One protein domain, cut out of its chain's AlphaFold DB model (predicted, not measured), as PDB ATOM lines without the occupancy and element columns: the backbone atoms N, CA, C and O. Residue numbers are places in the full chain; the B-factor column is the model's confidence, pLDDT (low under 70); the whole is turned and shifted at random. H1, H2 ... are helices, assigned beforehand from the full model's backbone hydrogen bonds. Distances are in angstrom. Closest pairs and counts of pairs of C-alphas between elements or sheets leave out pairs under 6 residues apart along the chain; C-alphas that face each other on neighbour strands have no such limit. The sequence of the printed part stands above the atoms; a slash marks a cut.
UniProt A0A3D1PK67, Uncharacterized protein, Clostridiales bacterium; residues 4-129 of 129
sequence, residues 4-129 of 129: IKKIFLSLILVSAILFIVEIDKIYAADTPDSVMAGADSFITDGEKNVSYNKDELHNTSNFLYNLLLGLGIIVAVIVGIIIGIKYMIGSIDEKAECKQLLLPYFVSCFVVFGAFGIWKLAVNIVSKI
ATOM      1  N   ILE A   4     193.194 196.944 146.729       78.56
ATOM      2  CA  ILE A   4     191.724 196.960 146.694       78.56
ATOM      3  C   ILE A   4     191.122 195.642 146.175       78.56
ATOM      4  O   ILE A   4     190.189 195.118 146.777       78.56
ATOM      5  N   LYS A   5     191.672 195.044 145.108       78.81
ATOM      6  CA  LYS A   5     191.185 193.756 144.576       78.81
ATOM      7  C   LYS A   5     191.434 192.598 145.547       78.81
ATOM      8  O   LYS A   5     190.640 191.667 145.575       78.81
ATOM      9  N   LYS A   6     192.513 192.646 146.337       75.81
ATOM     10  CA  LYS A   6     192.819 191.612 147.342       75.81
ATOM     11  C   LYS A   6     191.892 191.716 148.555       75.81
ATOM     12  O   LYS A   6     191.420 190.691 149.028       75.81
ATOM     13  N   ILE A   7     191.580 192.937 148.997       82.88
ATOM     14  CA  ILE A   7     190.610 193.190 150.075       82.88
ATOM     15  C   ILE A   7     189.211 192.721 149.662       82.88
ATOM     16  O   ILE A   7     188.562 192.001 150.411       82.88
ATOM     17  N   PHE A   8     188.775 193.058 148.445       87.00
ATOM     18  CA  PHE A   8     187.457 192.652 147.945       87.00
ATOM     19  C   PHE A   8     187.328 191.125 147.820       87.00
ATOM     20  O   PHE A   8     186.315 190.549 148.203       87.00
ATOM     21  N   LEU A   9     188.386 190.456 147.348       83.75
ATOM     22  CA  LEU A   9     188.432 188.996 147.260       83.75
ATOM     23  C   LEU A   9     188.433 188.337 148.650       83.75
ATOM     24  O   LEU A   9     187.754 187.335 148.851       83.75
ATOM     25  N   SER A  10     189.144 188.925 149.617       81.44
ATOM     26  CA  SER A  10     189.157 188.464 151.009       81.44
ATOM     27  C   SER A  10     187.789 188.608 151.682       81.44
ATOM     28  O   SER A  10     187.411 187.737 152.457       81.44
ATOM     29  N   LEU A  11     187.040 189.675 151.385       83.06
ATOM     30  CA  LEU A  11     185.706 189.913 151.945       83.06
ATOM     31  C   LEU A  11     184.693 188.855 151.473       83.06
ATOM     32  O   LEU A  11     183.947 188.314 152.285       83.06
ATOM     33  N   ILE A  12     184.719 188.521 150.178       86.81
ATOM     34  CA  ILE A  12     183.875 187.471 149.582       86.81
ATOM     35  C   ILE A  12     184.205 186.097 150.181       86.81
ATOM     36  O   ILE A  12     183.310 185.301 150.455       86.81
ATOM     37  N   LEU A  13     185.488 185.819 150.419       85.12
ATOM     38  CA  LEU A  13     185.930 184.556 151.013       85.12
ATOM     39  C   LEU A  13     185.458 184.410 152.464       85.12
ATOM     40  O   LEU A  13     184.967 183.352 152.843       85.12
ATOM     41  N   VAL A  14     185.540 185.479 153.260       84.62
ATOM     42  CA  VAL A  14     185.047 185.479 154.645       84.62
ATOM     43  C   VAL A  14     183.525 185.324 154.695       84.62
ATOM     44  O   VAL A  14     183.036 184.548 155.512       84.62
ATOM     45  N   SER A  15     182.767 185.981 153.805       76.25
ATOM     46  CA  SER A  15     181.308 185.797 153.768       76.25
ATOM     47  C   SER A  15     180.916 184.379 153.353       76.25
ATOM     48  O   SER A  15     179.977 183.826 153.912       76.25
ATOM     49  N   ALA A  16     181.645 183.769 152.412       79.50
ATOM     50  CA  ALA A  16     181.420 182.383 152.010       79.50
ATOM     51  C   ALA A  16     181.703 181.398 153.156       79.50
ATOM     52  O   ALA A  16     180.949 180.451 153.335       79.50
ATOM     53  N   ILE A  17     182.741 181.639 153.965       80.69
ATOM     54  CA  ILE A  17     183.065 180.800 155.129       80.69
ATOM     55  C   ILE A  17     181.973 180.892 156.203       80.69
ATOM     56  O   ILE A  17     181.628 179.874 156.793       80.69
ATOM     57  N   LEU A  18     181.387 182.073 156.431       67.75
ATOM     58  CA  LEU A  18     180.312 182.249 157.416       67.75
ATOM     59  C   LEU A  18     179.052 181.426 157.089       67.75
ATOM     60  O   LEU A  18     178.420 180.934 158.016       67.75
ATOM     61  N   PHE A  19     178.737 181.202 155.807       65.44
ATOM     62  CA  PHE A  19     177.629 180.324 155.397       65.44
ATOM     63  C   PHE A  19     177.877 178.837 155.699       65.44
ATOM     64  O   PHE A  19     176.927 178.087 155.866       65.44
ATOM     65  N   ILE A  20     179.137 178.396 155.774       68.81
ATOM     66  CA  ILE A  20     179.490 176.986 156.027       68.81
ATOM     67  C   ILE A  20     179.511 176.688 157.541       68.81
ATOM     68  O   ILE A  20     179.468 175.533 157.952       68.81
ATOM     69  N   VAL A  21     179.600 177.725 158.383       63.88
ATOM     70  CA  VAL A  21     179.691 177.612 159.851       63.88
ATOM     71  C   VAL A  21     178.311 177.566 160.523       63.88
ATOM     72  O   VAL A  21     178.233 177.341 161.732       63.88
ATOM     73  N   GLU A  22     177.211 177.709 159.776       55.19
ATOM     74  CA  GLU A  22     175.890 177.327 160.283       55.19
ATOM     75  C   GLU A  22     175.869 175.809 160.500       55.19
ATOM     76  O   GLU A  22     175.629 175.015 159.598       55.19
ATOM     77  N   ILE A  23     176.195 175.396 161.725       57.41
ATOM     78  CA  ILE A  23     175.987 174.028 162.176       57.41
ATOM     79  C   ILE A  23     174.476 173.853 162.249       57.41
ATOM     80  O   ILE A  23     173.843 174.407 163.154       57.41
ATOM     81  N   ASP A  24     173.911 173.102 161.304       55.97
ATOM     82  CA  ASP A  24     172.536 172.624 161.367       55.97
ATOM     83  C   ASP A  24     172.330 171.960 162.733       55.97
ATOM     84  O   ASP A  24     172.762 170.831 162.985       55.97
ATOM     85  N   LYS A  25     171.694 172.670 163.669       57.09
ATOM     86  CA  LYS A  25     171.131 172.016 164.844       57.09
ATOM     87  C   LYS A  25     169.973 171.189 164.314       57.09
ATOM     88  O   LYS A  25     168.915 171.725 164.007       57.09
ATOM     89  N   ILE A  26     170.201 169.893 164.136       58.03
ATOM     90  CA  ILE A  26     169.159 168.962 163.719       58.03
ATOM     91  C   ILE A  26     168.193 168.836 164.904       58.03
ATOM     92  O   ILE A  26     168.464 168.116 165.858       58.03
ATOM     93  N   TYR A  27     167.075 169.563 164.859       63.81
ATOM     94  CA  TYR A  27     165.976 169.487 165.833       63.81
ATOM     95  C   TYR A  27     165.108 168.230 165.622       63.81
ATOM     96  O   TYR A  27     163.888 168.276 165.771       63.81
ATOM     97  N   ALA A  28     165.711 167.118 165.196       64.50
ATOM     98  CA  ALA A  28     164.992 165.863 165.037       64.50
ATOM     99  C   ALA A  28     164.793 165.222 166.410       64.50
ATOM    100  O   ALA A  28     165.672 165.293 167.264       64.50
ATOM    101  N   ALA A  29     163.634 164.608 166.617       68.00
ATOM    102  CA  ALA A  29     163.350 163.909 167.856       68.00
ATOM    103  C   ALA A  29     164.225 162.646 167.964       68.00
ATOM    104  O   ALA A  29     164.403 161.915 166.987       68.00
ATOM    105  N   ASP A  30     164.774 162.403 169.153       76.00
ATOM    106  CA  ASP A  30     165.831 161.410 169.378       76.00
ATOM    107  C   ASP A  30     165.344 159.952 169.259       76.00
ATOM    108  O   ASP A  30     166.150 159.023 169.177       76.00
ATOM    109  N   THR A  31     164.023 159.727 169.261       82.62
ATOM    110  CA  THR A  31     163.412 158.389 169.240       82.62
ATOM    111  C   THR A  31     162.157 158.324 168.361       82.62
ATOM    112  O   THR A  31     161.420 159.304 168.257       82.62
ATOM    113  N   PRO A  32     161.823 157.155 167.787       80.06
ATOM    114  CA  PRO A  32     160.558 156.964 167.075       80.06
ATOM    115  C   PRO A  32     159.326 157.311 167.926       80.06
ATOM    116  O   PRO A  32     158.390 157.922 167.420       80.06
ATOM    117  N   ASP A  33     159.359 157.009 169.228       83.88
ATOM    118  CA  ASP A  33     158.264 157.313 170.157       83.88
ATOM    119  C   ASP A  33     158.061 158.821 170.354       83.88
ATOM    120  O   ASP A  33     156.930 159.283 170.468       83.88
ATOM    121  N   SER A  34     159.140 159.612 170.354       81.75
ATOM    122  CA  SER A  34     159.044 161.075 170.449       81.75
ATOM    123  C   SER A  34     158.546 161.708 169.146       81.75
ATOM    124  O   SER A  34     157.799 162.685 169.193       81.75
ATOM    125  N   VAL A  35     158.864 161.110 167.992       82.38
ATOM    126  CA  VAL A  35     158.266 161.486 166.699       82.38
ATOM    127  C   VAL A  35     156.767 161.175 166.682       82.38
ATOM    128  O   VAL A  35     155.973 162.024 166.278       82.38
ATOM    129  N   MET A  36     156.365 159.987 167.144       87.94
ATOM    130  CA  MET A  36     154.957 159.581 167.192       87.94
ATOM    131  C   MET A  36     154.152 160.419 168.191       87.94
ATOM    132  O   MET A  36     153.073 160.887 167.848       87.94
ATOM    133  N   ALA A  37     154.701 160.709 169.373       86.38
ATOM    134  CA  ALA A  37     154.066 161.600 170.343       86.38
ATOM    135  C   ALA A  37     153.894 163.031 169.796       86.38
ATOM    136  O   ALA A  37     152.860 163.661 170.016       86.38
ATOM    137  N   GLY A  38     154.878 163.537 169.044       82.19
ATOM    138  CA  GLY A  38     154.765 164.815 168.340       82.19
ATOM    139  C   GLY A  38     153.687 164.799 167.251       82.19
ATOM    140  O   GLY A  38     152.944 165.771 167.111       82.19
ATOM    141  N   ALA A  39     153.557 163.690 166.517       82.69
ATOM    142  CA  ALA A  39     152.526 163.510 165.496       82.69
ATOM    143  C   ALA A  39     151.113 163.429 166.098       82.69
ATOM    144  O   ALA A  39     150.199 164.075 165.587       82.69
ATOM    145  N   ASP A  40     150.942 162.712 167.210       87.50
ATOM    146  CA  ASP A  40     149.665 162.624 167.923       87.50
ATOM    147  C   ASP A  40     149.265 163.973 168.528       87.50
ATOM    148  O   ASP A  40     148.097 164.361 168.450       87.50
ATOM    149  N   SER A  41     150.230 164.729 169.069       83.69
ATOM    150  CA  SER A  41     149.993 166.108 169.510       83.69
ATOM    151  C   SER A  41     149.557 166.981 168.337       83.69
ATOM    152  O   SER A  41     148.568 167.688 168.456       83.69
ATOM    153  N   PHE A  42     150.224 166.887 167.183       83.25
ATOM    154  CA  PHE A  42     149.883 167.672 165.994       83.25
ATOM    155  C   PHE A  42     148.483 167.357 165.443       83.25
ATOM    156  O   PHE A  42     147.761 168.276 165.066       83.25
ATOM    157  N   ILE A  43     148.082 166.081 165.408       85.50
ATOM    158  CA  ILE A  43     146.734 165.656 164.992       85.50
ATOM    159  C   ILE A  43     145.692 166.151 166.003       85.50
ATOM    160  O   ILE A  43     144.708 166.774 165.616       85.50
ATOM    161  N   THR A  44     145.936 165.936 167.299       82.75
ATOM    162  CA  THR A  44     145.027 166.345 168.386       82.75
ATOM    163  C   THR A  44     144.865 167.862 168.451       82.75
ATOM    164  O   THR A  44     143.777 168.371 168.730       82.75
ATOM    165  N   ASP A  45     145.953 168.588 168.208       78.81
ATOM    166  CA  ASP A  45     145.935 170.030 168.074       78.81
ATOM    167  C   ASP A  45     145.163 170.386 166.802       78.81
ATOM    168  O   ASP A  45     144.175 171.085 166.910       78.81
ATOM    169  N   GLY A  46     145.469 169.831 165.628       71.19
ATOM    170  CA  GLY A  46     144.737 170.113 164.384       71.19
ATOM    171  C   GLY A  46     143.222 169.834 164.415       71.19
ATOM    172  O   GLY A  46     142.470 170.481 163.687       71.19
ATOM    173  N   GLU A  47     142.761 168.904 165.254       75.88
ATOM    174  CA  GLU A  47     141.337 168.604 165.479       75.88
ATOM    175  C   GLU A  47     140.645 169.604 166.415       75.88
ATOM    176  O   GLU A  47     139.440 169.861 166.305       75.88
ATOM    177  N   LYS A  48     141.401 170.213 167.330       70.75
ATOM    178  CA  LYS A  48     140.950 171.399 168.057       70.75
ATOM    179  C   LYS A  48     141.094 172.568 167.083       70.75
ATOM    180  O   LYS A  48     142.028 172.635 166.302       70.75
ATOM    181  N   ASN A  49     140.171 173.523 167.072       59.09
ATOM    182  CA  ASN A  49     140.360 174.732 166.263       59.09
ATOM    183  C   ASN A  49     141.523 175.536 166.873       59.09
ATOM    184  O   ASN A  49     141.296 176.406 167.713       59.09
ATOM    185  N   VAL A  50     142.766 175.176 166.535       57.38
ATOM    186  CA  VAL A  50     143.985 175.727 167.125       57.38
ATOM    187  C   VAL A  50     144.083 177.178 166.724       57.38
ATOM    188  O   VAL A  50     144.511 177.543 165.631       57.38
ATOM    189  N   SER A  51     143.702 178.028 167.666       58.97
ATOM    190  CA  SER A  51     144.350 179.314 167.808       58.97
ATOM    191  C   SER A  51     145.834 179.025 167.996       58.97
ATOM    192  O   SER A  51     146.216 178.475 169.027       58.97
ATOM    193  N   TYR A  52     146.655 179.374 167.005       58.03
ATOM    194  CA  TYR A  52     148.114 179.413 167.122       58.03
ATOM    195  C   TYR A  52     148.520 179.924 168.514       58.03
ATOM    196  O   TYR A  52     147.893 180.863 169.014       58.03
ATOM    197  N   ASN A  53     149.543 179.339 169.145       63.56
ATOM    198  CA  ASN A  53     150.059 179.839 170.423       63.56
ATOM    199  C   ASN A  53     150.792 181.177 170.195       63.56
ATOM    200  O   ASN A  53     152.021 181.241 170.109       63.56
ATOM    201  N   LYS A  54     150.013 182.249 170.000       65.25
ATOM    202  CA  LYS A  54     150.498 183.596 169.670       65.25
ATOM    203  C   LYS A  54     151.434 184.114 170.755       65.25
ATOM    204  O   LYS A  54     152.388 184.814 170.431       65.25
ATOM    205  N   ASP A  55     151.200 183.726 172.006       69.06
ATOM    206  CA  ASP A  55     151.979 184.168 173.160       69.06
ATOM    207  C   ASP A  55     153.407 183.613 173.132       69.06
ATOM    208  O   ASP A  55     154.371 184.354 173.323       69.06
ATOM    209  N   GLU A  56     153.574 182.331 172.816       72.12
ATOM    210  CA  GLU A  56     154.888 181.685 172.763       72.12
ATOM    211  C   GLU A  56     155.712 182.153 171.553       72.12
ATOM    212  O   GLU A  56     156.917 182.416 171.666       72.12
ATOM    213  N   LEU A  57     155.047 182.375 170.414       71.56
ATOM    214  CA  LEU A  57     155.671 182.944 169.220       71.56
ATOM    215  C   LEU A  57     156.077 184.412 169.428       71.56
ATOM    216  O   LEU A  57     157.156 184.834 168.994       71.56
ATOM    217  N   HIS A  58     155.242 185.190 170.122       76.25
ATOM    218  CA  HIS A  58     155.515 186.590 170.444       76.25
ATOM    219  C   HIS A  58     156.624 186.723 171.484       76.25
ATOM    220  O   HIS A  58     157.507 187.565 171.324       76.25
ATOM    221  N   ASN A  59     156.646 185.861 172.501       81.12
ATOM    222  CA  ASN A  59     157.690 185.853 173.522       81.12
ATOM    223  C   ASN A  59     159.050 185.453 172.931       81.12
ATOM    224  O   ASN A  59     160.047 186.140 173.149       81.12
ATOM    225  N   THR A  60     159.076 184.413 172.092       80.56
ATOM    226  CA  THR A  60     160.291 183.984 171.384       80.56
ATOM    227  C   THR A  60     160.797 185.070 170.436       80.56
ATOM    228  O   THR A  60     161.980 185.416 170.469       80.56
ATOM    229  N   SER A  61     159.910 185.680 169.638       81.25
ATOM    230  CA  SER A  61     160.287 186.785 168.748       81.25
ATOM    231  C   SER A  61     160.763 188.021 169.507       81.25
ATOM    232  O   SER A  61     161.735 188.639 169.088       81.25
ATOM    233  N   ASN A  62     160.135 188.389 170.628       82.94
ATOM    234  CA  ASN A  62     160.584 189.525 171.437       82.94
ATOM    235  C   ASN A  62     161.928 189.264 172.110       82.94
ATOM    236  O   ASN A  62     162.749 190.179 172.199       82.94
ATOM    237  N   PHE A  63     162.166 188.041 172.580       86.00
ATOM    238  CA  PHE A  63     163.454 187.656 173.141       86.00
ATOM    239  C   PHE A  63     164.563 187.773 172.090       86.00
ATOM    240  O   PHE A  63     165.543 188.488 172.300       86.00
ATOM    241  N   LEU A  64     164.368 187.147 170.926       85.00
ATOM    242  CA  LEU A  64     165.307 187.200 169.805       85.00
ATOM    243  C   LEU A  64     165.526 188.635 169.305       85.00
ATOM    244  O   LEU A  64     166.665 189.045 169.093       85.00
ATOM    245  N   TYR A  65     164.453 189.416 169.174       85.50
ATOM    246  CA  TYR A  65     164.512 190.817 168.769       85.50
ATOM    247  C   TYR A  65     165.346 191.659 169.733       85.50
ATOM    248  O   TYR A  65     166.261 192.352 169.297       85.50
ATOM    249  N   ASN A  66     165.065 191.590 171.038       85.94
ATOM    250  CA  ASN A  66     165.795 192.379 172.030       85.94
ATOM    251  C   ASN A  66     167.263 191.951 172.138       85.94
ATOM    252  O   ASN A  66     168.128 192.810 172.302       85.94
ATOM    253  N   LEU A  67     167.557 190.654 172.004       87.94
ATOM    254  CA  LEU A  67     168.926 190.144 172.021       87.94
ATOM    255  C   LEU A  67     169.732 190.653 170.816       87.94
ATOM    256  O   LEU A  67     170.802 191.241 170.993       87.94
ATOM    257  N   LEU A  68     169.217 190.461 169.597       84.69
ATOM    258  CA  LEU A  68     169.912 190.868 168.373       84.69
ATOM    259  C   LEU A  68     170.033 192.388 168.266       84.69
ATOM    260  O   LEU A  68     171.099 192.886 167.903       84.69
ATOM    261  N   LEU A  69     168.979 193.137 168.608       87.19
ATOM    262  CA  LEU A  69     169.070 194.593 168.624       87.19
ATOM    263  C   LEU A  69     170.018 195.105 169.690       87.19
ATOM    264  O   LEU A  69     170.781 196.023 169.409       87.19
ATOM    265  N   GLY A  70     169.985 194.533 170.894       88.12
ATOM    266  CA  GLY A  70     170.900 194.915 171.964       88.12
ATOM    267  C   GLY A  70     172.352 194.786 171.511       88.12
ATOM    268  O   GLY A  70     173.118 195.744 171.610       88.12
ATOM    269  N   LEU A  71     172.708 193.646 170.914       87.25
ATOM    270  CA  LEU A  71     174.037 193.432 170.341       87.25
ATOM    271  C   LEU A  71     174.341 194.394 169.183       87.25
ATOM    272  O   LEU A  71     175.424 194.978 169.145       87.25
ATOM    273  N   GLY A  72     173.387 194.617 168.276       86.19
ATOM    274  CA  GLY A  72     173.543 195.550 167.158       86.19
ATOM    275  C   GLY A  72     173.811 196.989 167.610       86.19
ATOM    276  O   GLY A  72     174.690 197.653 167.064       86.19
ATOM    277  N   ILE A  73     173.113 197.456 168.651       90.31
ATOM    278  CA  ILE A  73     173.314 198.782 169.249       90.31
ATOM    279  C   ILE A  73     174.709 198.882 169.865       90.31
ATOM    280  O   ILE A  73     175.406 199.864 169.622       90.31
ATOM    281  N   ILE A  74     175.135 197.873 170.631       89.62
ATOM    282  CA  ILE A  74     176.461 197.864 171.266       89.62
ATOM    283  C   ILE A  74     177.560 197.990 170.204       89.62
ATOM    284  O   ILE A  74     178.441 198.841 170.326       89.62
ATOM    285  N   VAL A  75     177.485 197.192 169.134       90.38
ATOM    286  CA  VAL A  75     178.463 197.239 168.037       90.38
ATOM    287  C   VAL A  75     178.435 198.591 167.325       90.38
ATOM    288  O   VAL A  75     179.496 199.170 167.088       90.38
ATOM    289  N   ALA A  76     177.247 199.128 167.030       89.31
ATOM    290  CA  ALA A  76     177.110 200.445 166.412       89.31
ATOM    291  C   ALA A  76     177.784 201.528 167.268       89.31
ATOM    292  O   ALA A  76     178.634 202.263 166.777       89.31
ATOM    293  N   VAL A  77     177.497 201.572 168.572       91.31
ATOM    294  CA  VAL A  77     178.090 202.553 169.492       91.31
ATOM    295  C   VAL A  77     179.617 202.455 169.512       91.31
ATOM    296  O   VAL A  77     180.288 203.481 169.402       91.31
ATOM    297  N   ILE A  78     180.184 201.245 169.583       92.06
ATOM    298  CA  ILE A  78     181.644 201.054 169.587       92.06
ATOM    299  C   ILE A  78     182.272 201.591 168.294       92.06
ATOM    300  O   ILE A  78     183.230 202.364 168.344       92.06
ATOM    301  N   VAL A  79     181.721 201.230 167.132       89.75
ATOM    302  CA  VAL A  79     182.246 201.674 165.831       89.75
ATOM    303  C   VAL A  79     182.098 203.190 165.663       89.75
ATOM    304  O   VAL A  79     183.034 203.851 165.210       89.75
ATOM    305  N   GLY A  80     180.970 203.764 166.087       88.38
ATOM    306  CA  GLY A  80     180.741 205.207 166.071       88.38
ATOM    307  C   GLY A  80     181.749 205.974 166.929       88.38
ATOM    308  O   GLY A  80     182.270 207.001 166.491       88.38
ATOM    309  N   ILE A  81     182.088 205.452 168.112       89.62
ATOM    310  CA  ILE A  81     183.122 206.030 168.981       89.62
ATOM    311  C   ILE A  81     184.495 205.972 168.302       89.62
ATOM    312  O   ILE A  81     185.195 206.982 168.284       89.62
ATOM    313  N   ILE A  82     184.872 204.838 167.700       87.94
ATOM    314  CA  ILE A  82     186.163 204.696 167.004       87.94
ATOM    315  C   ILE A  82     186.291 205.737 165.886       87.94
ATOM    316  O   ILE A  82     187.308 206.426 165.804       87.94
ATOM    317  N   ILE A  83     185.257 205.900 165.057       88.00
ATOM    318  CA  ILE A  83     185.250 206.890 163.969       88.00
ATOM    319  C   ILE A  83     185.276 208.320 164.534       88.00
ATOM    320  O   ILE A  83     186.016 209.164 164.031       88.00
ATOM    321  N   GLY A  84     184.514 208.591 165.597       83.56
ATOM    322  CA  GLY A  84     184.463 209.902 166.246       83.56
ATOM    323  C   GLY A  84     185.811 210.331 166.829       83.56
ATOM    324  O   GLY A  84     186.267 211.446 166.578       83.56
ATOM    325  N   ILE A  85     186.492 209.427 167.537       86.75
ATOM    326  CA  ILE A  85     187.838 209.666 168.073       86.75
ATOM    327  C   ILE A  85     188.831 209.882 166.926       86.75
ATOM    328  O   ILE A  85     189.592 210.852 166.943       86.75
ATOM    329  N   LYS A  86     188.792 209.034 165.891       82.75
ATOM    330  CA  LYS A  86     189.681 209.147 164.726       82.75
ATOM    331  C   LYS A  86     189.486 210.475 163.980       82.75
ATOM    332  O   LYS A  86     190.454 211.067 163.516       82.75
ATOM    333  N   TYR A  87     188.264 211.005 163.951       83.88
ATOM    334  CA  TYR A  87     187.965 212.325 163.394       83.88
ATOM    335  C   TYR A  87     188.492 213.491 164.253       83.88
ATOM    336  O   TYR A  87     188.959 214.501 163.717       83.88
ATOM    337  N   MET A  88     188.428 213.374 165.585       83.94
ATOM    338  CA  MET A  88     188.897 214.424 166.500       83.94
ATOM    339  C   MET A  88     190.424 214.559 166.494       83.94
ATOM    340  O   MET A  88     190.930 215.680 166.412       83.94
ATOM    341  N   ILE A  89     191.142 213.435 166.549       84.50
ATOM    342  CA  ILE A  89     192.602 213.398 166.755       84.50
ATOM    343  C   ILE A  89     193.375 213.254 165.428       84.50
ATOM    344  O   ILE A  89     194.556 213.581 165.370       84.50
ATOM    345  N   GLY A  90     192.723 212.789 164.358       78.56
ATOM    346  CA  GLY A  90     193.386 212.447 163.099       78.56
ATOM    347  C   GLY A  90     193.979 213.632 162.336       78.56
ATOM    348  O   GLY A  90     193.531 214.775 162.454       78.56
ATOM    349  N   SER A  91     194.977 213.343 161.505       79.88
ATOM    350  CA  SER A  91     195.579 214.305 160.569       79.88
ATOM    351  C   SER A  91     194.597 214.703 159.453       79.88
ATOM    352  O   SER A  91     193.540 214.096 159.298       79.88
ATOM    353  N   ILE A  92     194.921 215.727 158.655       71.69
ATOM    354  CA  ILE A  92     194.023 216.271 157.609       71.69
ATOM    355  C   ILE A  92     193.537 215.165 156.646       71.69
ATOM    356  O   ILE A  92     192.352 215.124 156.310       71.69
ATOM    357  N   ASP A  93     194.415 214.224 156.300       77.75
ATOM    358  CA  ASP A  93     194.092 213.066 155.458       77.75
ATOM    359  C   ASP A  93     193.160 212.061 156.161       77.75
ATOM    360  O   ASP A  93     192.156 211.630 155.596       77.75
ATOM    361  N   GLU A  94     193.406 211.749 157.437       78.00
ATOM    362  CA  GLU A  94     192.560 210.827 158.212       78.00
ATOM    363  C   GLU A  94     191.161 211.398 158.462       78.00
ATOM    364  O   GLU A  94     190.177 210.655 158.496       78.00
ATOM    365  N   LYS A  95     191.039 212.723 158.595       75.12
ATOM    366  CA  LYS A  95     189.738 213.397 158.693       75.12
ATOM    367  C   LYS A  95     188.939 213.272 157.396       75.12
ATOM    368  O   LYS A  95     187.718 213.104 157.457       75.12
ATOM    369  N   ALA A  96     189.601 213.324 156.238       78.56
ATOM    370  CA  ALA A  96     188.959 213.128 154.940       78.56
ATOM    371  C   ALA A  96     188.446 211.688 154.778       78.56
ATOM    372  O   ALA A  96     187.294 211.489 154.385       78.56
ATOM    373  N   GLU A  97     189.248 210.697 155.171       81.25
ATOM    374  CA  GLU A  97     188.839 209.288 155.176       81.25
ATOM    375  C   GLU A  97     187.684 209.018 156.147       81.25
ATOM    376  O   GLU A  97     186.704 208.369 155.780       81.25
ATOM    377  N   CYS A  98     187.730 209.563 157.370       81.38
ATOM    378  CA  CYS A  98     186.641 209.408 158.340       81.38
ATOM    379  C   CYS A  98     185.316 209.944 157.791       81.38
ATOM    380  O   CYS A  98     184.274 209.320 157.977       81.38
ATOM    381  N   LYS A  99     185.345 211.071 157.070       76.50
ATOM    382  CA  LYS A  99     184.147 211.662 156.463       76.50
ATOM    383  C   LYS A  99     183.577 210.796 155.335       76.50
ATOM    384  O   LYS A  99     182.359 210.720 155.194       76.50
ATOM    385  N   GLN A 100     184.433 210.114 154.571       85.00
ATOM    386  CA  GLN A 100     184.002 209.144 153.559       85.00
ATOM    387  C   GLN A 100     183.419 207.871 154.185       85.00
ATOM    388  O   GLN A 100     182.444 207.339 153.661       85.00
ATOM    389  N   LEU A 101     183.964 207.412 155.316       84.00
ATOM    390  CA  LEU A 101     183.476 206.240 156.057       84.00
ATOM    391  C   LEU A 101     182.202 206.520 156.872       84.00
ATOM    392  O   LEU A 101     181.436 205.601 157.158       84.00
ATOM    393  N   LEU A 102     181.938 207.781 157.215       85.31
ATOM    394  CA  LEU A 102     180.768 208.169 158.002       85.31
ATOM    395  C   LEU A 102     179.449 207.909 157.259       85.31
ATOM    396  O   LEU A 102     178.469 207.484 157.866       85.31
ATOM    397  N   LEU A 103     179.431 208.132 155.940       85.75
ATOM    398  CA  LEU A 103     178.252 207.916 155.103       85.75
ATOM    399  C   LEU A 103     177.813 206.435 155.073       85.75
ATOM    400  O   LEU A 103     176.667 206.164 155.433       85.75
ATOM    401  N   PRO A 104     178.675 205.457 154.718       88.00
ATOM    402  CA  PRO A 104     178.297 204.047 154.752       88.00
ATOM    403  C   PRO A 104     177.999 203.546 156.170       88.00
ATOM    404  O   PRO A 104     177.123 202.700 156.318       88.00
ATOM    405  N   TYR A 105     178.649 204.085 157.210       89.94
ATOM    406  CA  TYR A 105     178.312 203.768 158.604       89.94
ATOM    407  C   TYR A 105     176.889 204.217 158.982       89.94
ATOM    408  O   TYR A 105     176.144 203.493 159.643       89.94
ATOM    409  N   PHE A 106     176.480 205.410 158.548       89.75
ATOM    410  CA  PHE A 106     175.141 205.915 158.833       89.75
ATOM    411  C   PHE A 106     174.071 205.136 158.060       89.75
ATOM    412  O   PHE A 106     173.034 204.779 158.617       89.75
ATOM    413  N   VAL A 107     174.350 204.818 156.791       92.25
ATOM    414  CA  VAL A 107     173.474 203.989 155.954       92.25
ATOM    415  C   VAL A 107     173.333 202.583 156.538       92.25
ATOM    416  O   VAL A 107     172.218 202.073 156.610       92.25
ATOM    417  N   SER A 108     174.419 201.966 157.015       85.50
ATOM    418  CA  SER A 108     174.348 200.634 157.623       85.50
ATOM    419  C   SER A 108     173.539 200.639 158.919       85.50
ATOM    420  O   SER A 108     172.670 199.786 159.079       85.50
ATOM    421  N   CYS A 109     173.730 201.632 159.794       89.75
ATOM    422  CA  CYS A 109     172.884 201.808 160.977       89.75
ATOM    423  C   CYS A 109     171.400 201.914 160.596       89.75
ATOM    424  O   CYS A 109     170.568 201.219 161.173       89.75
ATOM    425  N   PHE A 110     171.062 202.737 159.598       90.81
ATOM    426  CA  PHE A 110     169.679 202.904 159.142       90.81
ATOM    427  C   PHE A 110     169.062 201.606 158.617       90.81
ATOM    428  O   PHE A 110     167.916 201.300 158.938       90.81
ATOM    429  N   VAL A 111     169.817 200.832 157.835       91.25
ATOM    430  CA  VAL A 111     169.357 199.545 157.296       91.25
ATOM    431  C   VAL A 111     169.137 198.534 158.418       91.25
ATOM    432  O   VAL A 111     168.096 197.885 158.451       91.25
ATOM    433  N   VAL A 112     170.076 198.431 159.362       88.38
ATOM    434  CA  VAL A 112     169.986 197.498 160.492       88.38
ATOM    435  C   VAL A 112     168.791 197.854 161.378       88.38
ATOM    436  O   VAL A 112     167.909 197.022 161.588       88.38
ATOM    437  N   PHE A 113     168.692 199.105 161.835       87.12
ATOM    438  CA  PHE A 113     167.572 199.543 162.669       87.12
ATOM    439  C   PHE A 113     166.226 199.485 161.936       87.12
ATOM    440  O   PHE A 113     165.218 199.120 162.542       87.12
ATOM    441  N   GLY A 114     166.204 199.781 160.634       90.19
ATOM    442  CA  GLY A 114     165.015 199.660 159.795       90.19
ATOM    443  C   GLY A 114     164.533 198.215 159.666       90.19
ATOM    444  O   GLY A 114     163.358 197.942 159.903       90.19
ATOM    445  N   ALA A 115     165.433 197.278 159.363       87.88
ATOM    446  CA  ALA A 115     165.107 195.858 159.232       87.88
ATOM    447  C   ALA A 115     164.546 195.277 160.537       87.88
ATOM    448  O   ALA A 115     163.499 194.625 160.530       87.88
ATOM    449  N   PHE A 116     165.186 195.579 161.671       84.62
ATOM    450  CA  PHE A 116     164.684 195.165 162.978       84.62
ATOM    451  C   PHE A 116     163.309 195.785 163.276       84.62
ATOM    452  O   PHE A 116     162.390 195.071 163.683       84.62
ATOM    453  N   GLY A 117     163.117 197.080 163.010       85.81
ATOM    454  CA  GLY A 117     161.824 197.744 163.195       85.81
ATOM    455  C   GLY A 117     160.688 197.098 162.391       85.81
ATOM    456  O   GLY A 117     159.609 196.850 162.934       85.81
ATOM    457  N   ILE A 118     160.944 196.764 161.122       87.25
ATOM    458  CA  ILE A 118     159.979 196.091 160.238       87.25
ATOM    459  C   ILE A 118     159.636 194.696 160.767       87.25
ATOM    460  O   ILE A 118     158.462 194.330 160.816       87.25
ATOM    461  N   TRP A 119     160.630 193.930 161.219       84.19
ATOM    462  CA  TRP A 119     160.406 192.600 161.780       84.19
ATOM    463  C   TRP A 119     159.516 192.635 163.030       84.19
ATOM    464  O   TRP A 119     158.540 191.887 163.108       84.19
ATOM    465  N   LYS A 120     159.764 193.562 163.966       81.75
ATOM    466  CA  LYS A 120     158.897 193.742 165.145       81.75
ATOM    467  C   LYS A 120     157.462 194.084 164.752       81.75
ATOM    468  O   LYS A 120     156.515 193.634 165.399       81.75
ATOM    469  N   LEU A 121     157.289 194.896 163.715       85.12
ATOM    470  CA  LEU A 121     155.974 195.294 163.225       85.12
ATOM    471  C   LEU A 121     155.231 194.099 162.608       85.12
ATOM    472  O   LEU A 121     154.069 193.880 162.942       85.12
ATOM    473  N   ALA A 122     155.914 193.277 161.809       85.19
ATOM    474  CA  ALA A 122     155.356 192.052 161.239       85.19
ATOM    475  C   ALA A 122     154.897 191.058 162.322       85.19
ATOM    476  O   ALA A 122     153.762 190.583 162.276       85.19
ATOM    477  N   VAL A 123     155.727 190.809 163.343       81.25
ATOM    478  CA  VAL A 123     155.382 189.921 164.471       81.25
ATOM    479  C   VAL A 123     154.154 190.432 165.231       81.25
ATOM    480  O   VAL A 123     153.277 189.645 165.570       81.25
ATOM    481  N   ASN A 124     154.048 191.746 165.459       81.62
ATOM    482  CA  ASN A 124     152.891 192.329 166.147       81.62
ATOM    483  C   ASN A 124     151.589 192.261 165.334       81.62
ATOM    484  O   ASN A 124     150.509 192.253 165.924       81.62
ATOM    485  N   ILE A 125     151.665 192.254 164.001       81.81
ATOM    486  CA  ILE A 125     150.486 192.072 163.142       81.81
ATOM    487  C   ILE A 125     150.019 190.618 163.212       81.81
ATOM    488  O   ILE A 125     148.838 190.375 163.443       81.81
ATOM    489  N   VAL A 126     150.944 189.663 163.088       74.75
ATOM    490  CA  VAL A 126     150.643 188.224 163.172       74.75
ATOM    491  C   VAL A 126     150.116 187.833 164.553       74.75
ATOM    492  O   VAL A 126     149.240 186.989 164.642       74.75
ATOM    493  N   SER A 127     150.591 188.463 165.631       65.75
ATOM    494  CA  SER A 127     150.070 188.197 166.977       65.75
ATOM    495  C   SER A 127     148.694 188.824 167.244       65.75
ATOM    496  O   SER A 127     148.028 188.436 168.201       65.75
ATOM    497  N   LYS A 128     148.283 189.833 166.460       60.81
ATOM    498  CA  LYS A 128     146.982 190.515 166.602       60.81
ATOM    499  C   LYS A 128     145.867 189.899 165.756       60.81
ATOM    500  O   LYS A 128     144.706 190.081 166.114       60.81
ATOM    501  N   ILE A 129     146.210 189.232 164.655       54.44
ATOM    502  CA  ILE A 129     145.308 188.380 163.858       54.44
ATOM    503  C   ILE A 129     145.140 187.065 164.597       54.44
ATOM    504  O   ILE A 129     143.999 186.624 164.845       54.44
TER     505      ILE A 129
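AT A GLANCE: This is residues 4 to 129 of the 129 residues of an uncharacterized protein of Clostridiales bacterium (UniProt A0A3D1PK67). A long helical hairpin, H3 and H4 side by side, forms one arm of an open U; H2 makes the base and H1, with the link after it, the other arm, away from the hairpin. The 126 printed residues have four named helices, H1 to H4 in order, and no named strand: all helix. The whole is extended, with a radius of gyration of the C-alphas of 22.8 A and spans of 71 by 35 by 19 A.

HOW THE PARTS SIT: H1, residues 4 to 20, and H2, residues 32 to 47, are apart. H3, residues 54 to 89, and H4, residues 92 to 128, touch as a helical hairpin, opposite ways at a shallow tilt of 10 degrees; their closest C-alphas, of Tyr 87 and Lys 95, are 5.1 A apart. H1 and H2 are each apart from H3 and H4. Every O i to N i+4 pair is within hydrogen-bond range in H2 and H3, against 12 of 13 in H1 and 31 of 33 in H4.

IN THESE COORDINATES: H1 begins at C-alpha 4 (191.724, 196.960, 146.694) and measures 25.2 A; H2 measures 22.5 A, H3 51.7 A. H4, 54.4 A, has a kink of 27 degrees near residue 101 and ends at C-alpha 128 (146.982, 190.515, 166.602).

THE WHOLE: The farthest C-alphas, of Glu 47 and Ile 92, are 71.5 A apart. The printed part has no cut; the link H1 to H2 is long. Residues 18 to 29, 49 to 55 and 127 to 129 have pLDDT under 70.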